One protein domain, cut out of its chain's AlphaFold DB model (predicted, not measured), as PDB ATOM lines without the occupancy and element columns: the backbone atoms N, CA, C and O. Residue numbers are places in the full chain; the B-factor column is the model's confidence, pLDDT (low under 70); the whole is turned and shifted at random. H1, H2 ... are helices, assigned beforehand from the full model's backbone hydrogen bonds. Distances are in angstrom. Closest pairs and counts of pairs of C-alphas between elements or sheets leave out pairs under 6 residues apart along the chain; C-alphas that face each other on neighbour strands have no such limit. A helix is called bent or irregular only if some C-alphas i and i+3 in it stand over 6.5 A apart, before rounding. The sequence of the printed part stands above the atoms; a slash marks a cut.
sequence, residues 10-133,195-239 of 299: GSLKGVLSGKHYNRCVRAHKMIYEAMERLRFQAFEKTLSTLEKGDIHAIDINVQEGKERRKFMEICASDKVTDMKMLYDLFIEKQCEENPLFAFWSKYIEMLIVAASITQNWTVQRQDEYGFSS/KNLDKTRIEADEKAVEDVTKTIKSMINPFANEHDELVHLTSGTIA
ATOM      1  N   GLY A  10      59.175 -39.051  -6.907       85.38
ATOM      2  CA  GLY A  10      59.706 -39.781  -5.747       85.38
ATOM      3  C   GLY A  10      58.706 -40.733  -5.074       85.38
ATOM      4  O   GLY A  10      59.103 -41.617  -4.317       85.38
ATOM      5  N   SER A  11      57.407 -40.590  -5.351       84.75
ATOM      6  CA  SER A  11      56.351 -41.449  -4.800       84.75
ATOM      7  C   SER A  11      55.942 -42.586  -5.738       84.75
ATOM      8  O   SER A  11      55.325 -43.542  -5.266       84.75
ATOM      9  N   LEU A  12      56.304 -42.528  -7.027       85.69
ATOM     10  CA  LEU A  12      55.822 -43.459  -8.054       85.69
ATOM     11  C   LEU A  12      56.071 -44.923  -7.680       85.69
ATOM     12  O   LEU A  12      55.150 -45.736  -7.705       85.69
ATOM     13  N   LYS A  13      57.299 -45.260  -7.269       86.19
ATOM     14  CA  LYS A  13      57.660 -46.640  -6.910       86.19
ATOM     15  C   LYS A  13      56.803 -47.176  -5.764       86.19
ATOM     16  O   LYS A  13      56.360 -48.316  -5.821       86.19
ATOM     17  N   GLY A  14      56.568 -46.365  -4.733       85.19
ATOM     18  CA  GLY A  14      55.768 -46.778  -3.579       85.19
ATOM     19  C   GLY A  14      54.264 -46.829  -3.864       85.19
ATOM     20  O   GLY A  14      53.559 -47.598  -3.214       85.19
ATOM     21  N   VAL A  15      53.780 -46.047  -4.834       85.19
ATOM     22  CA  VAL A  15      52.413 -46.141  -5.371       85.19
ATOM     23  C   VAL A  15      52.256 -47.456  -6.139       85.19
ATOM     24  O   VAL A  15      51.435 -48.278  -5.747       85.19
ATOM     25  N   LEU A  16      53.110 -47.714  -7.137       83.38
ATOM     26  CA  LEU A  16      53.049 -48.919  -7.980       83.38
ATOM     27  C   LEU A  16      53.296 -50.222  -7.210       83.38
ATOM     28  O   LEU A  16      52.729 -51.255  -7.542       83.38
ATOM     29  N   SER A  17      54.139 -50.197  -6.173       81.88
ATOM     30  CA  SER A  17      54.395 -51.381  -5.347       81.88
ATOM     31  C   SER A  17      53.342 -51.605  -4.254       81.88
ATOM     32  O   SER A  17      53.527 -52.494  -3.427       81.88
ATOM     33  N   GLY A  18      52.323 -50.743  -4.149       81.38
ATOM     34  CA  GLY A  18      51.312 -50.793  -3.087       81.38
ATOM     35  C   GLY A  18      51.808 -50.399  -1.687       81.38
ATOM     36  O   GLY A  18      51.028 -50.413  -0.738       81.38
ATOM     37  N   LYS A  19      53.076 -49.988  -1.528       87.12
ATOM     38  CA  LYS A  19      53.648 -49.588  -0.224       87.12
ATOM     39  C   LYS A  19      52.960 -48.344   0.346       87.12
ATOM     40  O   LYS A  19      52.883 -48.167   1.558       87.12
ATOM     41  N   HIS A  20      52.466 -47.464  -0.522       85.88
ATOM     42  CA  HIS A  20      51.686 -46.292  -0.141       85.88
ATOM     43  C   HIS A  20      50.211 -46.500  -0.462       85.88
ATOM     44  O   HIS A  20      49.699 -45.859  -1.375       85.88
ATOM     45  N   TYR A  21      49.539 -47.363   0.305       83.56
ATOM     46  CA  TYR A  21      48.153 -47.781   0.066       83.56
ATOM     47  C   TYR A  21      47.212 -46.625  -0.320       83.56
ATOM     48  O   TYR A  21      46.700 -46.608  -1.432       83.56
ATOM     49  N   ASN A  22      47.070 -45.593   0.522       82.31
ATOM     50  CA  ASN A  22      46.158 -44.472   0.239       82.31
ATOM     51  C   ASN A  22      46.501 -43.717  -1.057       82.31
ATOM     52  O   ASN A  22      45.608 -43.304  -1.793       82.31
ATOM     53  N   ARG A  23      47.796 -43.540  -1.355       84.88
ATOM     54  CA  ARG A  23      48.242 -42.878  -2.594       84.88
ATOM     55  C   ARG A  23      48.037 -43.773  -3.815       84.88
ATOM     56  O   ARG A  23      47.651 -43.270  -4.860       84.88
ATOM     57  N   CYS A  24      48.259 -45.077  -3.660       87.06
ATOM     58  CA  CYS A  24      47.985 -46.107  -4.656       87.06
ATOM     59  C   CYS A  24      46.499 -46.131  -5.029       87.06
ATOM     60  O   CYS A  24      46.159 -45.914  -6.189       87.06
ATOM     61  N   VAL A  25      45.615 -46.261  -4.037       85.75
ATOM     62  CA  VAL A  25      44.161 -46.253  -4.246       85.75
ATOM     63  C   VAL A  25      43.713 -44.963  -4.926       85.75
ATOM     64  O   VAL A  25      42.959 -45.019  -5.892       85.75
ATOM     65  N   ARG A  26      44.195 -43.796  -4.473       86.69
ATOM     66  CA  ARG A  26      43.853 -42.517  -5.111       86.69
ATOM     67  C   ARG A  26      44.301 -42.475  -6.574       86.69
ATOM     68  O   ARG A  26      43.510 -42.094  -7.428       86.69
ATOM     69  N   ALA A  27      45.538 -42.878  -6.862       90.19
ATOM     70  CA  ALA A  27      46.076 -42.895  -8.220       90.19
ATOM     71  C   ALA A  27      45.262 -43.799  -9.153       90.19
ATOM     72  O   ALA A  27      44.859 -43.359 -10.226       90.19
ATOM     73  N   HIS A  28      44.960 -45.026  -8.725       90.12
ATOM     74  CA  HIS A  28      44.165 -45.952  -9.527       90.12
ATOM     75  C   HIS A  28      42.726 -45.475  -9.732       90.12
ATOM     76  O   HIS A  28      42.222 -45.627 -10.836       90.12
ATOM     77  N   LYS A  29      42.092 -44.837  -8.737       89.56
ATOM     78  CA  LYS A  29      40.757 -44.231  -8.899       89.56
ATOM     79  C   LYS A  29      40.736 -43.120  -9.950       89.56
ATOM     80  O   LYS A  29      39.836 -43.096 -10.775       89.56
ATOM     81  N   MET A  30      41.744 -42.243  -9.955       92.50
ATOM     82  CA  MET A  30      41.847 -41.180 -10.966       92.50
ATOM     83  C   MET A  30      42.061 -41.752 -12.373       92.50
ATOM     84  O   MET A  30      41.466 -41.267 -13.327       92.50
ATOM     85  N   ILE A  31      42.898 -42.790 -12.509       92.62
ATOM     86  CA  ILE A  31      43.117 -43.452 -13.804       92.62
ATOM     87  C   ILE A  31      41.853 -44.183 -14.257       92.62
ATOM     88  O   ILE A  31      41.518 -44.098 -15.429       92.62
ATOM     89  N   TYR A  32      41.180 -44.896 -13.351       94.25
ATOM     90  CA  TYR A  32      39.920 -45.581 -13.631       94.25
ATOM     91  C   TYR A  32      38.899 -44.610 -14.219       94.25
ATOM     92  O   TYR A  32      38.456 -44.817 -15.339       94.25
ATOM     93  N   GLU A  33      38.615 -43.519 -13.507       94.94
ATOM     94  CA  GLU A  33      37.637 -42.519 -13.935       94.94
ATOM     95  C   GLU A  33      38.019 -41.896 -15.287       94.94
ATOM     96  O   GLU A  33      37.196 -41.810 -16.194       94.94
ATOM     97  N   ALA A  34      39.288 -41.513 -15.464       95.81
ATOM     98  CA  ALA A  34      39.759 -40.943 -16.724       95.81
ATOM     99  C   ALA A  34      39.628 -41.929 -17.899       95.81
ATOM    100  O   ALA A  34      39.190 -41.548 -18.983       95.81
ATOM    101  N   MET A  35      39.999 -43.197 -17.698       95.56
ATOM    102  CA  MET A  35      39.900 -44.232 -18.729       95.56
ATOM    103  C   MET A  35      38.440 -44.572 -19.045       95.56
ATOM    104  O   MET A  35      38.101 -44.689 -20.220       95.56
ATOM    105  N   GLU A  36      37.571 -44.652 -18.035       95.69
ATOM    106  CA  GLU A  36      36.138 -44.899 -18.224       95.69
ATOM    107  C   GLU A  36      35.493 -43.777 -19.037       95.69
ATOM    108  O   GLU A  36      34.809 -44.053 -20.018       95.69
ATOM    109  N   ARG A  37      35.801 -42.508 -18.729       96.00
ATOM    110  CA  ARG A  37      35.332 -41.351 -19.512       96.00
ATOM    111  C   ARG A  37      35.794 -41.406 -20.962       96.00
ATOM    112  O   ARG A  37      35.017 -41.102 -21.862       96.00
ATOM    113  N   LEU A  38      37.047 -41.782 -21.217       96.50
ATOM    114  CA  LEU A  38      37.560 -41.915 -22.585       96.50
ATOM    115  C   LEU A  38      36.875 -43.053 -23.347       96.50
ATOM    116  O   LEU A  38      36.537 -42.881 -24.518       96.50
ATOM    117  N   ARG A  39      36.651 -44.191 -22.686       96.62
ATOM    118  CA  ARG A  39      35.948 -45.342 -23.259       96.62
ATOM    119  C   ARG A  39      34.478 -45.027 -23.521       96.62
ATOM    120  O   ARG A  39      33.959 -45.367 -24.579       96.62
ATOM    121  N   PHE A  40      33.820 -44.331 -22.598       95.62
ATOM    122  CA  PHE A  40      32.442 -43.876 -22.755       95.62
ATOM    123  C   PHE A  40      32.312 -42.831 -23.872       95.62
ATOM    124  O   PHE A  40      31.416 -42.936 -24.694       95.62
ATOM    125  N   GLN A  41      33.264 -41.902 -24.010       95.12
ATOM    126  CA  GLN A  41      33.314 -40.977 -25.155       95.12
ATOM    127  C   GLN A  41      33.461 -41.699 -26.502       95.12
ATOM    128  O   GLN A  41      32.996 -41.196 -27.523       95.12
ATOM    129  N   ALA A  42      34.145 -42.846 -26.541       95.12
ATOM    130  CA  ALA A  42      34.212 -43.670 -27.744       95.12
ATOM    131  C   ALA A  42      32.854 -44.319 -28.050       95.12
ATOM    132  O   ALA A  42      32.402 -44.262 -29.190       95.12
ATOM    133  N   PHE A  43      32.176 -44.834 -27.024       96.19
ATOM    134  CA  PHE A  43      30.818 -45.364 -27.124       96.19
ATOM    135  C   PHE A  43      29.797 -44.307 -27.567       96.19
ATOM    136  O   PHE A  43      29.038 -44.533 -28.500       96.19
ATOM    137  N   GLU A  44      29.814 -43.103 -26.996       94.19
ATOM    138  CA  GLU A  44      28.894 -42.024 -27.383       94.19
ATOM    139  C   GLU A  44      28.967 -41.688 -28.881       94.19
ATOM    140  O   GLU A  44      27.973 -41.272 -29.481       94.19
ATOM    141  N   LYS A  45      30.127 -41.879 -29.520       93.88
ATOM    142  CA  LYS A  45      30.279 -41.663 -30.965       93.88
ATOM    143  C   LYS A  45      29.549 -42.711 -31.802       93.88
ATOM    144  O   LYS A  45      29.180 -42.387 -32.928       93.88
ATOM    145  N   THR A  46      29.331 -43.918 -31.278       94.06
ATOM    146  CA  THR A  46      28.626 -44.997 -31.987       94.06
ATOM    147  C   THR A  46      27.109 -44.901 -31.860       94.06
ATOM    148  O   THR A  46      26.400 -45.584 -32.590       94.06
ATOM    149  N   LEU A  47      26.610 -44.061 -30.951       94.94
ATOM    150  CA  LEU A  47      25.185 -43.930 -30.670       94.94
ATOM    151  C   LEU A  47      24.444 -43.067 -31.692       94.94
ATOM    152  O   LEU A  47      24.922 -42.018 -32.146       94.94
ATOM    153  N   SER A  48      23.213 -43.483 -31.970       95.44
ATOM    154  CA  SER A  48      22.209 -42.716 -32.693       95.44
ATOM    155  C   SER A  48      21.769 -41.473 -31.913       95.44
ATOM    156  O   SER A  48      21.993 -41.322 -30.710       95.44
ATOM    157  N   THR A  49      21.095 -40.556 -32.607       94.25
ATOM    158  CA  THR A  49      20.530 -39.344 -31.996       94.25
ATOM    159  C   THR A  49      19.530 -39.663 -30.881       94.25
ATOM    160  O   THR A  49      19.477 -38.933 -29.896       94.25
ATOM    161  N   LEU A  50      18.756 -40.745 -31.027       92.38
ATOM    162  CA  LEU A  50      17.769 -41.160 -30.033       92.38
ATOM    163  C   LEU A  50      18.455 -41.645 -28.749       92.38
ATOM    164  O   LEU A  50      18.166 -41.126 -27.676       92.38
ATOM    165  N   GLU A  51      19.428 -42.548 -28.875       93.94
ATOM    166  CA  GLU A  51      20.178 -43.101 -27.735       93.94
ATOM    167  C   GLU A  51      20.969 -42.016 -26.987       93.94
ATOM    168  O   GLU A  51      21.032 -42.013 -25.759       93.94
ATOM    169  N   LYS A  52      21.520 -41.028 -27.707       93.06
ATOM    170  CA  LYS A  52      22.136 -39.841 -27.082       93.06
ATOM    171  C   LYS A  52      21.133 -39.033 -26.258       93.06
ATOM    172  O   LYS A  52      21.487 -38.517 -25.199       93.06
ATOM    173  N   GLY A  53      19.892 -38.925 -26.734       92.75
ATOM    174  CA  GLY A  53      18.796 -38.310 -25.989       92.75
ATOM    175  C   GLY A  53      18.473 -39.070 -24.701       92.75
ATOM    176  O   GLY A  53      18.270 -38.441 -23.662       92.75
ATOM    177  N   ASP A  54      18.494 -40.404 -24.739       91.62
ATOM    178  CA  ASP A  54      18.275 -41.234 -23.551       91.62
ATOM    179  C   ASP A  54      19.410 -41.106 -22.524       91.62
ATOM    180  O   ASP A  54      19.119 -40.949 -21.337       91.62
ATOM    181  N   ILE A  55      20.680 -41.068 -22.950       91.31
ATOM    182  CA  ILE A  55      21.810 -40.769 -22.045       91.31
ATOM    183  C   ILE A  55      21.620 -39.413 -21.369       91.31
ATOM    184  O   ILE A  55      21.770 -39.302 -20.153       91.31
ATOM    185  N   HIS A  56      21.273 -38.382 -22.141       91.62
ATOM    186  CA  HIS A  56      21.073 -37.046 -21.589       91.62
ATOM    187  C   HIS A  56      19.930 -37.010 -20.565       91.62
ATOM    188  O   HIS A  56      20.056 -36.386 -19.513       91.62
ATOM    189  N   ALA A  57      18.834 -37.727 -20.829       90.69
ATOM    190  CA  ALA A  57      17.734 -37.860 -19.880       90.69
ATOM    191  C   ALA A  57      18.158 -38.593 -18.593       90.69
ATOM    192  O   ALA A  57      17.757 -38.193 -17.500       90.69
ATOM    193  N   ILE A  58      18.981 -39.645 -18.703       90.44
ATOM    194  CA  ILE A  58      19.550 -40.343 -17.541       90.44
ATOM    195  C   ILE A  58      20.422 -39.390 -16.715       90.44
ATOM    196  O   ILE A  58      20.265 -39.349 -15.497       90.44
ATOM    197  N   ASP A  59      21.293 -38.598 -17.350       89.25
ATOM    198  CA  ASP A  59      22.161 -37.642 -16.651       89.25
ATOM    199  C   ASP A  59      21.344 -36.605 -15.866       89.25
ATOM    200  O   ASP A  59      21.563 -36.437 -14.666       89.25
ATOM    201  N   ILE A  60      20.323 -35.996 -16.484       89.25
ATOM    202  CA  ILE A  60      19.408 -35.069 -15.792       89.25
ATOM    203  C   ILE A  60      18.792 -35.735 -14.554       89.25
ATOM    204  O   ILE A  60      18.862 -35.183 -13.453       89.25
ATOM    205  N   ASN A  61      18.258 -36.952 -14.705       86.88
ATOM    206  CA  ASN A  61      17.645 -37.682 -13.597       86.88
ATOM    207  C   ASN A  61      18.645 -37.955 -12.462       86.88
ATOM    208  O   ASN A  61      18.295 -37.827 -11.289       86.88
ATOM    209  N   VAL A  62      19.895 -38.306 -12.780       85.44
ATOM    210  CA  VAL A  62      20.949 -38.541 -11.779       85.44
ATOM    211  C   VAL A  62      21.327 -37.247 -11.051       85.44
ATOM    212  O   VAL A  62      21.510 -37.268  -9.830       85.44
ATOM    213  N   GLN A  63      21.404 -36.114 -11.755       82.75
ATOM    214  CA  GLN A  63      21.705 -34.811 -11.147       82.75
ATOM    215  C   GLN A  63      20.600 -34.339 -10.192       82.75
ATOM    216  O   GLN A  63      20.897 -33.728  -9.159       82.75
ATOM    217  N   GLU A  64      19.339 -34.632 -10.507       81.25
ATOM    218  CA  GLU A  64      18.179 -34.318  -9.666       81.25
ATOM    219  C   GLU A  64      17.996 -35.335  -8.518       81.25
ATOM    220  O   GLU A  64      17.582 -34.983  -7.411       81.25
ATOM    221  N   GLY A  65      18.375 -36.594  -8.743       75.38
ATOM    222  CA  GLY A  65      18.230 -37.734  -7.835       75.38
ATOM    223  C   GLY A  65      19.417 -37.980  -6.899       75.38
ATOM    224  O   GLY A  65      19.827 -39.127  -6.730       75.38
ATOM    225  N   LYS A  66      19.968 -36.941  -6.254       68.50
ATOM    226  CA  LYS A  66      21.173 -37.061  -5.392       68.50
ATOM    227  C   LYS A  66      20.996 -37.959  -4.161       68.50
ATOM    228  O   LYS A  66      21.980 -38.414  -3.576       68.50
ATOM    229  N   GLU A  67      19.755 -38.200  -3.749       75.19
ATOM    230  CA  GLU A  67      19.422 -39.126  -2.667       75.19
ATOM    231  C   GLU A  67      19.633 -40.576  -3.114       75.19
ATOM    232  O   GLU A  67      19.137 -40.996  -4.159       75.19
ATOM    233  N   ARG A  68      20.285 -41.386  -2.269       75.94
ATOM    234  CA  ARG A  68      20.620 -42.789  -2.577       75.94
ATOM    235  C   ARG A  68      19.441 -43.589  -3.126       75.94
ATOM    236  O   ARG A  68      19.618 -44.349  -4.068       75.94
ATOM    237  N   ARG A  69      18.263 -43.471  -2.507       81.00
ATOM    238  CA  ARG A  69      17.086 -44.261  -2.895       81.00
ATOM    239  C   ARG A  69      16.677 -43.958  -4.337       81.00
ATOM    240  O   ARG A  69      16.595 -44.883  -5.132       81.00
ATOM    241  N   LYS A  70      16.533 -42.673  -4.666       84.25
ATOM    242  CA  LYS A  70      16.210 -42.207  -6.020       84.25
ATOM    243  C   LYS A  70      17.286 -42.621  -7.016       84.25
ATOM    244  O   LYS A  70      16.964 -43.119  -8.082       84.25
ATOM    245  N   PHE A  71      18.559 -42.498  -6.645       83.56
ATOM    246  CA  PHE A  71      19.651 -42.977  -7.489       83.56
ATOM    247  C   PHE A  71      19.546 -44.479  -7.787       83.56
ATOM    248  O   PHE A  71      19.672 -44.883  -8.936       83.56
ATOM    249  N   MET A  72      19.278 -45.312  -6.776       85.06
ATOM    250  CA  MET A  72      19.116 -46.757  -6.976       85.06
ATOM    251  C   MET A  72      17.897 -47.083  -7.847       85.06
ATOM    252  O   MET A  72      17.975 -47.996  -8.661       85.06
ATOM    253  N   GLU A  73      16.800 -46.335  -7.704       88.75
ATOM    254  CA  GLU A  73      15.619 -46.449  -8.572       88.75
ATOM    255  C   GLU A  73      15.958 -46.090 -10.026       88.75
ATOM    256  O   GLU A  73      15.589 -46.826 -10.937       88.75
ATOM    257  N   ILE A  74      16.729 -45.018 -10.251       88.81
ATOM    258  CA  ILE A  74      17.222 -44.641 -11.583       88.81
ATOM    259  C   ILE A  74      18.102 -45.755 -12.158       88.81
ATOM    260  O   ILE A  74      17.881 -46.183 -13.288       88.81
ATOM    261  N   CYS A  75      19.066 -46.265 -11.384       87.06
ATOM    262  CA  CYS A  75      19.953 -47.346 -11.820       87.06
ATOM    263  C   CYS A  75      19.214 -48.646 -12.152       87.06
ATOM    264  O   CYS A  75      19.683 -49.399 -12.997       87.06
ATOM    265  N   ALA A  76      18.090 -48.911 -11.485       89.44
ATOM    266  CA  ALA A  76      17.251 -50.077 -11.731       89.44
ATOM    267  C   ALA A  76      16.231 -49.871 -12.863       89.44
ATOM    268  O   ALA A  76      15.470 -50.788 -13.158       89.44
ATOM    269  N   SER A  77      16.177 -48.686 -13.479       92.00
ATOM    270  CA  SER A  77      15.251 -48.422 -14.580       92.00
ATOM    271  C   SER A  77      15.627 -49.195 -15.846       92.00
ATOM    272  O   SER A  77      16.810 -49.405 -16.140       92.00
ATOM    273  N   ASP A  78      14.613 -49.550 -16.637       92.50
ATOM    274  CA  ASP A  78      14.796 -50.238 -17.922       92.50
ATOM    275  C   ASP A  78      15.720 -49.437 -18.846       92.50
ATOM    276  O   ASP A  78      16.645 -49.990 -19.422       92.50
ATOM    277  N   LYS A  79      15.580 -48.104 -18.871       90.12
ATOM    278  CA  LYS A  79      16.447 -47.223 -19.668       90.12
ATOM    279  C   LYS A  79      17.928 -47.355 -19.319       90.12
ATOM    280  O   LYS A  79      18.765 -47.413 -20.217       90.12
ATOM    281  N   VAL A  80      18.274 -47.371 -18.029       92.19
ATOM    282  CA  VAL A  80      19.673 -47.543 -17.606       92.19
ATOM    283  C   VAL A  80      20.157 -48.954 -17.927       92.19
ATOM    284  O   VAL A  80      21.298 -49.121 -18.354       92.19
ATOM    285  N   THR A  81      19.290 -49.953 -17.770       92.88
ATOM    286  CA  THR A  81      19.596 -51.352 -18.088       92.88
ATOM    287  C   THR A  81      19.874 -51.539 -19.582       92.88
ATOM    288  O   THR A  81      20.919 -52.081 -19.937       92.88
ATOM    289  N   ASP A  82      19.019 -51.008 -20.452       92.94
ATOM    290  CA  ASP A  82      19.169 -51.063 -21.908       92.94
ATOM    291  C   ASP A  82      20.448 -50.347 -22.360       92.94
ATOM    292  O   ASP A  82      21.256 -50.900 -23.108       92.94
ATOM    293  N   MET A  83      20.701 -49.142 -21.835       94.19
ATOM    294  CA  MET A  83      21.931 -48.401 -22.131       94.19
ATOM    295  C   MET A  83      23.182 -49.133 -21.643       94.19
ATOM    296  O   MET A  83      24.213 -49.116 -22.321       94.19
ATOM    297  N   LYS A  84      23.108 -49.799 -20.487       93.94
ATOM    298  CA  LYS A  84      24.202 -50.625 -19.973       93.94
ATOM    299  C   LYS A  84      24.461 -51.825 -20.880       93.94
ATOM    300  O   LYS A  84      25.623 -52.099 -21.165       93.94
ATOM    301  N   MET A  85      23.415 -52.487 -21.372       95.00
ATOM    302  CA  MET A  85      23.546 -53.594 -22.324       95.00
ATOM    303  C   MET A  85      24.196 -53.143 -23.636       95.00
ATOM    304  O   MET A  85      25.096 -53.818 -24.132       95.00
ATOM    305  N   LEU A  86      23.799 -51.985 -24.175       96.25
ATOM    306  CA  LEU A  86      24.439 -51.404 -25.361       96.25
ATOM    307  C   LEU A  86      25.922 -51.100 -25.120       96.25
ATOM    308  O   LEU A  86      26.758 -51.371 -25.983       96.25
ATOM    309  N   TYR A  87      26.254 -50.563 -23.945       96.69
ATOM    310  CA  TYR A  87      27.638 -50.275 -23.582       96.69
ATOM    311  C   TYR A  87      28.481 -51.548 -23.440       96.69
ATOM    312  O   TYR A  87      29.606 -51.593 -23.937       96.69
ATOM    313  N   ASP A  88      27.931 -52.596 -22.824       96.06
ATOM    314  CA  ASP A  88      28.604 -53.891 -22.690       96.06
ATOM    315  C   ASP A  88      28.863 -54.531 -24.054       96.06
ATOM    316  O   ASP A  88      29.993 -54.928 -24.334       96.06
ATOM    317  N   LEU A  89      27.865 -54.529 -24.942       96.81
ATOM    318  CA  LEU A  89      28.011 -55.048 -26.302       96.81
ATOM    319  C   LEU A  89      29.072 -54.276 -27.101       96.81
ATOM    320  O   LEU A  89      29.858 -54.867 -27.843       96.81
ATOM    321  N   PHE A  90      29.126 -52.949 -26.939       96.69
ATOM    322  CA  PHE A  90      30.179 -52.123 -27.531       96.69
ATOM    323  C   PHE A  90      31.568 -52.525 -27.019       96.69
ATOM    324  O   PHE A  90      32.486 -52.694 -27.824       96.69
ATOM    325  N   ILE A  91      31.728 -52.699 -25.702       96.25
ATOM    326  CA  ILE A  91      33.003 -53.110 -25.103       96.25
ATOM    327  C   ILE A  91      33.420 -54.483 -25.625       96.25
ATOM    328  O   ILE A  91      34.574 -54.633 -26.023       96.25
ATOM    329  N   GLU A  92      32.514 -55.463 -25.634       95.12
ATOM    330  CA  GLU A  92      32.785 -56.823 -26.113       95.12
ATOM    331  C   GLU A  92      33.296 -56.802 -27.552       95.12
ATOM    332  O   GLU A  92      34.408 -57.264 -27.814       95.12
ATOM    333  N   LYS A  93      32.555 -56.147 -28.454       94.56
ATOM    334  CA  LYS A  93      32.945 -56.010 -29.861       94.56
ATOM    335  C   LYS A  93      34.322 -55.355 -30.018       94.56
ATOM    336  O   LYS A  93      35.178 -55.861 -30.737       94.56
ATOM    337  N   GLN A  94      34.562 -54.234 -29.339       93.75
ATOM    338  CA  GLN A  94      35.840 -53.522 -29.450       93.75
ATOM    339  C   GLN A  94      37.013 -54.298 -28.839       93.75
ATOM    340  O   GLN A  94      38.148 -54.150 -29.291       93.75
ATOM    341  N   CYS A  95      36.770 -55.140 -27.831       92.19
ATOM    342  CA  CYS A  95      37.805 -56.003 -27.268       92.19
ATOM    343  C   CYS A  95      38.222 -57.131 -28.227       92.19
ATOM    344  O   CYS A  95      39.363 -57.585 -28.154       92.19
ATOM    345  N   GLU A  96      37.327 -57.587 -29.105       90.00
ATOM    346  CA  GLU A  96      37.651 -58.572 -30.144       90.00
ATOM    347  C   GLU A  96      38.465 -57.952 -31.285       90.00
ATOM    348  O   GLU A  96      39.407 -58.570 -31.784       90.00
ATOM    349  N   GLU A  97      38.130 -56.718 -31.667       89.75
ATOM    350  CA  GLU A  97      38.738 -56.022 -32.806       89.75
ATOM    351  C   GLU A  97      40.086 -55.370 -32.455       89.75
ATOM    352  O   GLU A  97      41.014 -55.399 -33.260       89.75
ATOM    353  N   ASN A  98      40.229 -54.803 -31.251       90.75
ATOM    354  CA  ASN A  98      41.371 -53.963 -30.896       90.75
ATOM    355  C   ASN A  98      42.099 -54.462 -29.627       90.75
ATOM    356  O   ASN A  98      41.614 -54.281 -28.502       90.75
ATOM    357  N   PRO A  99      43.317 -55.029 -29.756       89.00
ATOM    358  CA  PRO A  99      44.094 -55.527 -28.620       89.00
ATOM    359  C   PRO A  99      44.456 -54.466 -27.571       89.00
ATOM    360  O   PRO A  99      44.560 -54.787 -26.384       89.00
ATOM    361  N   LEU A 100      44.667 -53.211 -27.982       90.69
ATOM    362  CA  LEU A 100      44.954 -52.111 -27.063       90.69
ATOM    363  C   LEU A 100      43.702 -51.741 -26.257       90.69
ATOM    364  O   LEU A 100      43.787 -51.601 -25.033       90.69
ATOM    365  N   PHE A 101      42.550 -51.642 -26.925       93.56
ATOM    366  CA  PHE A 101      41.251 -51.429 -26.285       93.56
ATOM    367  C   PHE A 101      40.967 -52.539 -25.270       93.56
ATOM    368  O   PHE A 101      40.629 -52.259 -24.116       93.56
ATOM    369  N   ALA A 102      41.159 -53.798 -25.677       91.50
ATOM    370  CA  ALA A 102      40.947 -54.970 -24.836       91.50
ATOM    371  C   ALA A 102      41.801 -54.916 -23.566       91.50
ATOM    372  O   ALA A 102      41.284 -55.050 -22.455       91.50
ATOM    373  N   PHE A 103      43.102 -54.653 -23.712       90.25
ATOM    374  CA  PHE A 103      44.029 -54.585 -22.587       90.25
ATOM    375  C   PHE A 103      43.605 -53.537 -21.544       90.25
ATOM    376  O   PHE A 103      43.543 -53.831 -20.346       90.25
ATOM    377  N   TRP A 104      43.276 -52.319 -21.984       92.38
ATOM    378  CA  TRP A 104      42.883 -51.245 -21.067       92.38
ATOM    379  C   TRP A 104      41.479 -51.436 -20.491       92.38
ATOM    380  O   TRP A 104      41.260 -51.089 -19.330       92.38
ATOM    381  N   SER A 105      40.568 -52.078 -21.225       93.81
ATOM    382  CA  SER A 105      39.275 -52.510 -20.684       93.81
ATOM    383  C   SER A 105      39.438 -53.553 -19.575       93.81
ATOM    384  O   SER A 105      38.815 -53.419 -18.523       93.81
ATOM    385  N   LYS A 106      40.359 -54.518 -19.720       90.88
ATOM    386  CA  LYS A 106      40.676 -55.471 -18.639       90.88
ATOM    387  C   LYS A 106      41.317 -54.810 -17.421       90.88
ATOM    388  O   LYS A 106      41.038 -55.203 -16.289       90.88
ATOM    389  N   TYR A 107      42.127 -53.771 -17.617       90.75
ATOM    390  CA  TYR A 107      42.637 -52.972 -16.501       90.75
ATOM    391  C   TYR A 107      41.511 -52.260 -15.731       90.75
ATOM    392  O   TYR A 107      41.516 -52.280 -14.498       90.75
ATOM    393  N   ILE A 108      40.537 -51.671 -16.433       93.75
ATOM    394  CA  ILE A 108      39.348 -51.062 -15.817       93.75
ATOM    395  C   ILE A 108      38.566 -52.112 -15.014       93.75
ATOM    396  O   ILE A 108      38.292 -51.893 -13.834       93.75
ATOM    397  N   GLU A 109      38.266 -53.271 -15.611       90.88
ATOM    398  CA  GLU A 109      37.559 -54.378 -14.943       90.88
ATOM    399  C   GLU A 109      38.274 -54.821 -13.656       90.88
ATOM    400  O   GLU A 109      37.652 -54.962 -12.602       90.88
ATOM    401  N   MET A 110      39.601 -54.974 -13.701       88.19
ATOM    402  CA  MET A 110      40.404 -55.334 -12.530       88.19
ATOM    403  C   MET A 110      40.257 -54.307 -11.394       88.19
ATOM    404  O   MET A 110      40.181 -54.685 -10.221       88.19
ATOM    405  N   LEU A 111      40.212 -53.010 -11.714       88.75
ATOM    406  CA  LEU A 111      40.011 -51.966 -10.708       88.75
ATOM    407  C   LEU A 111      38.604 -51.988 -10.109       88.75
ATOM    408  O   LEU A 111      38.471 -51.751  -8.907       88.75
ATOM    409  N   ILE A 112      37.583 -52.327 -10.902       86.56
ATOM    410  CA  ILE A 112      36.215 -52.539 -10.406       86.56
ATOM    411  C   ILE A 112      36.204 -53.695  -9.407       86.56
ATOM    412  O   ILE A 112      35.723 -53.527  -8.289       86.56
ATOM    413  N   VAL A 113      36.804 -54.839  -9.751       84.94
ATOM    414  CA  VAL A 113      36.901 -55.992  -8.838       84.94
ATOM    415  C   VAL A 113      37.623 -55.610  -7.545       84.94
ATOM    416  O   VAL A 113      37.143 -55.916  -6.451       84.94
ATOM    417  N   ALA A 114      38.748 -54.896  -7.643       82.94
ATOM    418  CA  ALA A 114      39.477 -54.417  -6.472       82.94
ATOM    419  C   ALA A 114      38.613 -53.492  -5.595       82.94
ATOM    420  O   ALA A 114      38.618 -53.630  -4.371       82.94
ATOM    421  N   ALA A 115      37.841 -52.584  -6.201       80.00
ATOM    422  CA  ALA A 115      36.909 -51.721  -5.483       80.00
ATOM    423  C   ALA A 115      35.791 -52.529  -4.799       80.00
ATOM    424  O   ALA A 115      35.546 -52.324  -3.609       80.00
ATOM    425  N   SER A 116      35.183 -53.498  -5.486       80.38
ATOM    426  CA  SER A 116      34.133 -54.362  -4.930       80.38
ATOM    427  C   SER A 116      34.619 -55.160  -3.719       80.38
ATOM    428  O   SER A 116      33.962 -55.175  -2.681       80.38
ATOM    429  N   ILE A 117      35.824 -55.742  -3.784       76.88
ATOM    430  CA  ILE A 117      36.417 -56.463  -2.645       76.88
ATOM    431  C   ILE A 117      36.577 -55.539  -1.433       76.88
ATOM    432  O   ILE A 117      36.323 -55.953  -0.300       76.88
ATOM    433  N   THR A 118      36.973 -54.279  -1.646       70.44
ATOM    434  CA  THR A 118      37.106 -53.325  -0.536       70.44
ATOM    435  C   THR A 118      35.772 -52.953   0.104       70.44
ATOM    436  O   THR A 118      35.762 -52.622   1.286       70.44
ATOM    437  N   GLN A 119      34.652 -53.041  -0.620       70.00
ATOM    438  CA  GLN A 119      33.329 -52.719  -0.077       70.00
ATOM    439  C   GLN A 119      32.770 -53.821   0.836       70.00
ATOM    440  O   GLN A 119      32.031 -53.502   1.768       70.00
ATOM    441  N   ASN A 120      33.189 -55.080   0.666       74.31
ATOM    442  CA  ASN A 120      32.704 -56.218   1.465       74.31
ATOM    443  C   ASN A 120      32.994 -56.106   2.975       74.31
ATOM    444  O   ASN A 120      32.340 -56.764   3.779       74.31
ATOM    445  N   TRP A 121      33.957 -55.271   3.373       74.06
ATOM    446  CA  TRP A 121      34.416 -55.127   4.764       74.06
ATOM    447  C   TRP A 121      34.140 -53.735   5.336       74.06
ATOM    448  O   TRP A 121      34.870 -53.226   6.195       74.06
ATOM    449  N   THR A 122      33.105 -53.085   4.814       78.81
ATOM    450  CA  THR A 122      32.727 -51.730   5.195       78.81
ATOM    451  C   THR A 122      31.285 -51.683   5.671       78.81
ATOM    452  O   THR A 122      30.454 -52.490   5.273       78.81
ATOM    453  N   VAL A 123      30.988 -50.722   6.537       79.12
ATOM    454  CA  VAL A 123      29.648 -50.462   7.054       79.12
ATOM    455  C   VAL A 123      29.209 -49.058   6.674       79.12
ATOM    456  O   VAL A 123      30.007 -48.115   6.603       79.12
ATOM    457  N   GLN A 124      27.915 -48.924   6.425       77.31
ATOM    458  CA  GLN A 124      27.272 -47.660   6.116       77.31
ATOM    459  C   GLN A 124      26.598 -47.120   7.379       77.31
ATOM    460  O   GLN A 124      25.900 -47.843   8.082       77.31
ATOM    461  N   ARG A 125      26.842 -45.843   7.691       74.44
ATOM    462  CA  ARG A 125      26.340 -45.197   8.917       74.44
ATOM    463  C   ARG A 125      25.062 -44.378   8.720       74.44
ATOM    464  O   ARG A 125      24.486 -43.946   9.709       74.44
ATOM    465  N   GLN A 126      24.689 -44.089   7.476       68.94
ATOM    466  CA  GLN A 126      23.613 -43.156   7.135       68.94
ATOM    467  C   GLN A 126      23.017 -43.495   5.769       68.94
ATOM    468  O   GLN A 126      23.747 -43.941   4.882       68.94
ATOM    469  N   ASP A 127      21.736 -43.201   5.578       64.81
ATOM    470  CA  ASP A 127      21.026 -43.485   4.324       64.81
ATOM    471  C   ASP A 127      21.003 -42.300   3.348       64.81
ATOM    472  O   ASP A 127      20.804 -42.493   2.151       64.81
ATOM    473  N   GLU A 128      21.264 -41.086   3.842       64.94
ATOM    474  CA  GLU A 128      21.141 -39.840   3.071       64.94
ATOM    475  C   GLU A 128      22.223 -39.700   1.984       64.94
ATOM    476  O   GLU A 128      21.922 -39.346   0.848       64.94
ATOM    477  N   TYR A 129      23.473 -40.078   2.286       63.94
ATOM    478  CA  TYR A 129      24.596 -40.035   1.333       63.94
ATOM    479  C   TYR A 129      25.190 -41.435   1.149       63.94
ATOM    480  O   TYR A 129      26.141 -41.840   1.831       63.94
ATOM    481  N   GLY A 130      24.572 -42.178   0.231       55.88
ATOM    482  CA  GLY A 130      24.664 -43.631   0.099       55.88
ATOM    483  C   GLY A 130      25.935 -44.237  -0.477       55.88
ATOM    484  O   GLY A 130      26.048 -45.457  -0.511       55.88
ATOM    485  N   PHE A 131      26.880 -43.415  -0.925       62.75
ATOM    486  CA  PHE A 131      28.113 -43.877  -1.573       62.75
ATOM    487  C   PHE A 131      29.320 -43.884  -0.628       62.75
ATOM    488  O   PHE A 131      30.459 -44.047  -1.064       62.75
ATOM    489  N   SER A 132      29.095 -43.668   0.674       64.81
ATOM    490  CA  SER A 132      30.156 -43.649   1.682       64.81
ATOM    491  C   SER A 132      30.030 -44.828   2.639       64.81
ATOM    492  O   SER A 132      29.114 -44.896   3.458       64.81
ATOM    493  N   SER A 133      30.997 -45.732   2.568       70.00
ATOM    494  CA  SER A 133      31.171 -46.801   3.539       70.00
ATOM    495  C   SER A 133      32.487 -46.604   4.294       70.00
ATOM    496  O   SER A 133      33.432 -45.979   3.807       70.00
ATOM    497  N   LYS A 195      34.050 -34.245   4.819       69.44
ATOM    498  CA  LYS A 195      35.198 -33.623   4.118       69.44
ATOM    499  C   LYS A 195      35.326 -34.005   2.631       69.44
ATOM    500  O   LYS A 195      35.870 -33.244   1.840       69.44
ATOM    501  N   ASN A 196      34.881 -35.206   2.257       67.75
ATOM    502  CA  ASN A 196      34.957 -35.690   0.876       67.75
ATOM    503  C   ASN A 196      33.862 -35.121  -0.040       67.75
ATOM    504  O   ASN A 196      34.028 -35.156  -1.250       67.75
ATOM    505  N   LEU A 197      32.770 -34.613   0.534       72.88
ATOM    506  CA  LEU A 197      31.673 -33.957  -0.180       72.88
ATOM    507  C   LEU A 197      31.816 -32.427  -0.166       72.88
ATOM    508  O   LEU A 197      30.961 -31.724  -0.697       72.88
ATOM    509  N   ASP A 198      32.890 -31.902   0.435       81.25
ATOM    510  CA  ASP A 198      33.205 -30.477   0.387       81.25
ATOM    511  C   ASP A 198      33.414 -30.069  -1.083       81.25
ATOM    512  O   ASP A 198      34.173 -30.715  -1.809       81.25
ATOM    513  N   LYS A 199      32.787 -28.970  -1.520       84.06
ATOM    514  CA  LYS A 199      32.877 -28.472  -2.907       84.06
ATOM    515  C   LYS A 199      34.326 -28.360  -3.398       84.06
ATOM    516  O   LYS A 199      34.650 -28.830  -4.480       84.06
ATOM    517  N   THR A 200      35.217 -27.844  -2.552       88.06
ATOM    518  CA  THR A 200      36.655 -27.733  -2.841       88.06
ATOM    519  C   THR A 200      37.346 -29.083  -3.033       88.06
ATOM    520  O   THR A 200      38.310 -29.175  -3.789       88.06
ATOM    521  N   ARG A 201      36.891 -30.143  -2.350       86.88
ATOM    522  CA  ARG A 201      37.406 -31.502  -2.562       86.88
ATOM    523  C   ARG A 201      36.934 -32.054  -3.900       86.88
ATOM    524  O   ARG A 201      37.768 -32.583  -4.625       86.88
ATOM    525  N   ILE A 202      35.647 -31.901  -4.208       87.06
ATOM    526  CA  ILE A 202      35.052 -32.352  -5.472       87.06
ATOM    527  C   ILE A 202      35.767 -31.683  -6.650       87.06
ATOM    528  O   ILE A 202      36.269 -32.378  -7.521       87.06
ATOM    529  N   GLU A 203      35.914 -30.356  -6.625       91.56
ATOM    530  CA  GLU A 203      36.620 -29.596  -7.667       91.56
ATOM    531  C   GLU A 203      38.082 -30.035  -7.825       91.56
ATOM    532  O   GLU A 203      38.587 -30.150  -8.940       91.56
ATOM    533  N   ALA A 204      38.780 -30.304  -6.717       91.00
ATOM    534  CA  ALA A 204      40.171 -30.745  -6.765       91.00
ATOM    535  C   ALA A 204      40.331 -32.167  -7.328       91.00
ATOM    536  O   ALA A 204      41.324 -32.441  -8.003       91.00
ATOM    537  N   ASP A 205      39.406 -33.077  -7.017       90.88
ATOM    538  CA  ASP A 205      39.439 -34.441  -7.546       90.88
ATOM    539  C   ASP A 205      38.987 -34.476  -9.019       90.88
ATOM    540  O   ASP A 205      39.625 -35.165  -9.813       90.88
ATOM    541  N   GLU A 206      37.996 -33.666  -9.407       93.94
ATOM    542  CA  GLU A 206      37.570 -33.485 -10.803       93.94
ATOM    543  C   GLU A 206      38.713 -32.949 -11.670       93.94
ATOM    544  O   GLU A 206      39.083 -33.569 -12.665       93.94
ATOM    545  N   LYS A 207      39.376 -31.874 -11.227       94.44
ATOM    546  CA  LYS A 207      40.554 -31.333 -11.915       94.44
ATOM    547  C   LYS A 207      41.648 -32.388 -12.102       94.44
ATOM    548  O   LYS A 207      42.245 -32.488 -13.169       94.44
ATOM    549  N   ALA A 208      41.909 -33.207 -11.082       93.62
ATOM    550  CA  ALA A 208      42.928 -34.249 -11.180       93.62
ATOM    551  C   ALA A 208      42.564 -35.337 -12.210       93.62
ATOM    552  O   ALA A 208      43.451 -35.875 -12.879       93.62
ATOM    553  N   VAL A 209      41.278 -35.664 -12.353       95.75
ATOM    554  CA  VAL A 209      40.774 -36.571 -13.396       95.75
ATOM    555  C   VAL A 209      40.900 -35.931 -14.778       95.75
ATOM    556  O   VAL A 209      41.359 -36.593 -15.713       95.75
ATOM    557  N   GLU A 210      40.551 -34.653 -14.923       95.94
ATOM    558  CA  GLU A 210      40.709 -33.901 -16.172       95.94
ATOM    559  C   GLU A 210      42.174 -33.848 -16.622       95.94
ATOM    560  O   GLU A 210      42.468 -34.132 -17.785       95.94
ATOM    561  N   ASP A 211      43.106 -33.578 -15.704       94.62
ATOM    562  CA  ASP A 211      44.544 -33.534 -15.987       94.62
ATOM    563  C   ASP A 211      45.055 -34.896 -16.495       94.62
ATOM    564  O   ASP A 211      45.781 -34.975 -17.494       94.62
ATOM    565  N   VAL A 212      44.627 -36.001 -15.868       95.00
ATOM    566  CA  VAL A 212      44.940 -37.367 -16.333       95.00
ATOM    567  C   VAL A 212      44.322 -37.634 -17.706       95.00
ATOM    568  O   VAL A 212      45.004 -38.150 -18.592       95.00
ATOM    569  N   THR A 213      43.062 -37.251 -17.907       95.56
ATOM    570  CA  THR A 213      42.336 -37.442 -19.170       95.56
ATOM    571  C   THR A 213      43.020 -36.695 -20.312       95.56
ATOM    572  O   THR A 213      43.282 -37.274 -21.366       95.56
ATOM    573  N   LYS A 214      43.373 -35.421 -20.099       94.94
ATOM    574  CA  LYS A 214      44.098 -34.587 -21.063       94.94
ATOM    575  C   LYS A 214      45.463 -35.181 -21.395       94.94
ATOM    576  O   LYS A 214      45.833 -35.236 -22.564       94.94
ATOM    577  N   THR A 215      46.174 -35.672 -20.383       94.00
ATOM    578  CA  THR A 215      47.468 -36.337 -20.564       94.00
ATOM    579  C   THR A 215      47.333 -37.570 -21.459       94.00
ATOM    580  O   THR A 215      48.064 -37.695 -22.436       94.00
ATOM    581  N   ILE A 216      46.364 -38.452 -21.191       92.62
ATOM    582  CA  ILE A 216      46.142 -39.655 -22.011       92.62
ATOM    583  C   ILE A 216      45.737 -39.278 -23.443       92.62
ATOM    584  O   ILE A 216      46.259 -39.862 -24.385       92.62
ATOM    585  N   LYS A 217      44.876 -38.265 -23.624       91.75
ATOM    586  CA  LYS A 217      44.504 -37.751 -24.956       91.75
ATOM    587  C   LYS A 217      45.685 -37.159 -25.728       91.75
ATOM    588  O   LYS A 217      45.687 -37.239 -26.948       91.75
ATOM    589  N   SER A 218      46.646 -36.539 -25.038       91.06
ATOM    590  CA  SER A 218      47.873 -36.014 -25.663       91.06
ATOM    591  C   SER A 218      48.873 -37.110 -26.046       91.06
ATOM    592  O   SER A 218      49.769 -36.879 -26.851       91.06
ATOM    593  N   MET A 219      48.717 -38.293 -25.450       90.62
ATOM    594  CA  MET A 219      49.430 -39.518 -25.784       90.62
ATOM    595  C   MET A 219      48.573 -40.344 -26.763       90.62
ATOM    596  O   MET A 219      47.771 -39.807 -27.524       90.62
ATOM    597  N   ILE A 220      48.713 -41.668 -26.750       89.31
ATOM    598  CA  ILE A 220      47.831 -42.575 -27.486       89.31
ATOM    599  C   ILE A 220      46.578 -42.822 -26.647       89.31
ATOM    600  O   ILE A 220      46.657 -43.416 -25.576       89.31
ATOM    601  N   ASN A 221      45.409 -42.401 -27.134       92.12
ATOM    602  CA  ASN A 221      44.134 -42.762 -26.523       92.12
ATOM    603  C   ASN A 221      43.781 -44.231 -26.847       92.12
ATOM    604  O   ASN A 221      43.485 -44.534 -28.005       92.12
ATOM    605  N   PRO A 222      43.748 -45.145 -25.861       92.06
ATOM    606  CA  PRO A 222      43.506 -46.563 -26.125       92.06
ATOM    607  C   PRO A 222      42.093 -46.881 -26.629       92.06
ATOM    608  O   PRO A 222      41.873 -47.985 -27.112       92.06
ATOM    609  N   PHE A 223      41.151 -45.937 -26.534       94.00
ATOM    610  CA  PHE A 223      39.749 -46.145 -26.908       94.00
ATOM    611  C   PHE A 223      39.320 -45.395 -28.174       94.00
ATOM    612  O   PHE A 223      38.167 -45.491 -28.574       94.00
ATOM    613  N   ALA A 224      40.210 -44.614 -28.790       86.06
ATOM    614  CA  ALA A 224      39.893 -43.835 -29.993       86.06
ATOM    615  C   ALA A 224      40.865 -44.075 -31.154       86.06
ATOM    616  O   ALA A 224      40.782 -43.374 -32.158       86.06
ATOM    617  N   ASN A 225      41.798 -45.014 -31.001       73.69
ATOM    618  CA  ASN A 225      42.819 -45.297 -31.999       73.69
ATOM    619  C   ASN A 225      42.520 -46.600 -32.736       73.69
ATOM    620  O   ASN A 225      42.194 -47.603 -32.109       73.69
ATOM    621  N   GLU A 226      42.733 -46.591 -34.048       72.38
ATOM    622  CA  GLU A 226      42.557 -47.735 -34.958       72.38
ATOM    623  C   GLU A 226      43.819 -48.617 -35.038       72.38
ATOM    624  O   GLU A 226      44.098 -49.237 -36.056       72.38
ATOM    625  N   HIS A 227      44.650 -48.637 -33.992       70.44
ATOM    626  CA  HIS A 227      45.826 -49.506 -33.992       70.44
ATOM    627  C   HIS A 227      45.405 -50.969 -33.812       70.44
ATOM    628  O   HIS A 227      44.897 -51.338 -32.755       70.44
ATOM    629  N   ASP A 228      45.727 -51.804 -34.801       78.62
ATOM    630  CA  ASP A 228      45.547 -53.266 -34.743       78.62
ATOM    631  C   ASP A 228      46.527 -53.951 -33.770       78.62
ATOM    632  O   ASP A 228      46.403 -55.133 -33.432       78.62
ATOM    633  N   GLU A 229      47.529 -53.210 -33.298       86.12
ATOM    634  CA  GLU A 229      48.639 -53.716 -32.502       86.12
ATOM    635  C   GLU A 229      48.635 -53.144 -31.082       86.12
ATOM    636  O   GLU A 229      48.222 -52.014 -30.810       86.12
ATOM    637  N   LEU A 230      49.171 -53.926 -30.144       87.19
ATOM    638  CA  LEU A 230      49.350 -53.472 -28.774       87.19
ATOM    639  C   LEU A 230      50.526 -52.494 -28.704       87.19
ATOM    640  O   LEU A 230      51.673 -52.893 -28.890       87.19
ATOM    641  N   VAL A 231      50.254 -51.233 -28.379       88.50
ATOM    642  CA  VAL A 231      51.265 -50.165 -28.313       88.50
ATOM    643  C   VAL A 231      51.424 -49.598 -26.905       88.50
ATOM    644  O   VAL A 231      50.496 -49.573 -26.093       88.50
ATOM    645  N   HIS A 232      52.624 -49.113 -26.598       87.25
ATOM    646  CA  HIS A 232      52.887 -48.394 -25.359       87.25
ATOM    647  C   HIS A 232      52.302 -46.976 -25.432       87.25
ATOM    648  O   HIS A 232      52.692 -46.197 -26.302       87.25
ATOM    649  N   LEU A 233      51.416 -46.616 -24.491       86.69
ATOM    650  CA  LEU A 233      50.622 -45.378 -24.560       86.69
ATOM    651  C   LEU A 233      51.454 -44.108 -24.782       86.69
ATOM    652  O   LEU A 233      51.058 -43.243 -25.553       86.69
ATOM    653  N   THR A 234      52.594 -43.981 -24.100       85.19
ATOM    654  CA  THR A 234      53.388 -42.741 -24.120       85.19
ATOM    655  C   THR A 234      54.351 -42.661 -25.301       85.19
ATOM    656  O   THR A 234      54.595 -41.577 -25.811       85.19
ATOM    657  N   SER A 235      54.938 -43.786 -25.713       83.88
ATOM    658  CA  SER A 235      56.002 -43.804 -26.734       83.88
ATOM    659  C   SER A 235      55.515 -44.235 -28.112       83.88
ATOM    660  O   SER A 235      56.264 -44.103 -29.071       83.88
ATOM    661  N   GLY A 236      54.319 -44.822 -28.212       83.81
ATOM    662  CA  GLY A 236      53.810 -45.424 -29.446       83.81
ATOM    663  C   GLY A 236      54.589 -46.628 -29.947       83.81
ATOM    664  O   GLY A 236      54.339 -47.115 -31.042       83.81
ATOM    665  N   THR A 237      55.522 -47.145 -29.150       86.62
ATOM    666  CA  THR A 237      56.289 -48.334 -29.517       86.62
ATOM    667  C   THR A 237      55.399 -49.566 -29.443       86.62
ATOM    668  O   THR A 237      54.785 -49.814 -28.402       86.62
ATOM    669  N   ILE A 238      55.385 -50.343 -30.520       87.25
ATOM    670  CA  ILE A 238      54.661 -51.609 -30.629       87.25
ATOM    671  C   ILE A 238      55.266 -52.646 -29.670       87.25
ATOM    672  O   ILE A 238      56.488 -52.723 -29.497       87.25
ATOM    673  N   ALA A 239      54.408 -53.428 -29.015       87.19
ATOM    674  CA  ALA A 239      54.812 -54.543 -28.170       87.19
ATOM    675  C   ALA A 239      55.537 -55.608 -29.006       87.19
ATOM    676  O   ALA A 239      55.036 -56.001 -30.059       87.19
TER     677      ALA A 239
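This is residues 10 to 133 and 195 to 239 of the 299 residues of an uncharacterized protein of Paramuricea clavata (UniProt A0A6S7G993). One long helix, H2, runs through the middle, with H6 and H7 crossing it on opposite sides; short H1 sits at its first end, and H3 folds back from its last end as a V. H4 makes a hairpin with H3, and H5 crosses from there past the last part of H2 to meet H6 at a corner. The printed part has 169 residues, with seven named helices, H1 to H7 in chain order, and no named strand; the class is all helix. It is compact, with a radius of gyration of the C-alphas of 17.7 A and spans of 49 by 46 by 29 A.

H2, residues 21 to 46, is the hub, touching three helices. Its residues 30 to 38 touch residues 205 to 213 of H7, residues 199 to 218, at a steep tilt of 63 degrees, the same way; the closest C-alphas, of Ala 34 and Thr 213, are 5.0 A apart. Its residues 28 to 36 touch residues 104 to 111 of H6, residues 99 to 119, at a steep tilt of 49 degrees, opposite ways; the closest C-alphas, of Tyr 32 and Ile 108, are 5.9 A apart. H6 and H7 are apart. H1, residues 10 to 16, touches H2 at 70.4 degrees, only just about perpendicular; the closest C-alphas are those of Val 15 and Cys 24, 4.5 A. H3, residues 49 to 64, is close to H2 but not clearly touching, with the C-alphas of Glu 44 and Lys 52 closest at 7.1 A. H3 and H4, residues 68 to 75, form a helical hairpin at a shallow tilt of 7 degrees, closest at the C-alphas of Val 62 and Phe 71, 6.3 A. H5, residues 78 to 97, touches H6 at a steep tilt of 46 degrees, closest at the C-alphas of Cys 95 and Ala 102, 4.1 A. H5 also touches H3, closest at the C-alphas of Ile 58 and Val 80, 7.2 A. Helix packing is mostly crossed, with one of six tilted pairs shallow. Every O i to N i+4 pair is within hydrogen-bond range in H3, H4, H5, H6 and H7; H1 has 2 of 3 and H2 20 of 22.

H2 is 37.6 A long, from C-alpha 21 at (48.153, -47.781, 0.066) to C-alpha 46 at (28.626, -44.997, -31.987). H6 measures 30.6 A, H5 28.8 A, H7 28.3 A and H3 23.0 A; H4 is 10.3 A. H1, 11.5 A, is irregular: C-alphas 10 and 13 are 7.3 A apart. H7 ends at C-alpha 218, (47.873, -36.014, -25.663).

The C-alphas farthest apart are those of Gln 126 and Ile 238, 49.6 A. Residues 134 to 194 are not printed; C-alphas 133 and 195 are 13.8 A apart across this cut, in the link from H6 to H7. The links printed whole are tight. Residues 120 to 133 and 219 to 239 hold no named element, and residues 198 to 204 stand free. Mean pLDDT of the printed part is 87.0, and residues 66, 126 to 132 and 195 to 196 are under 70.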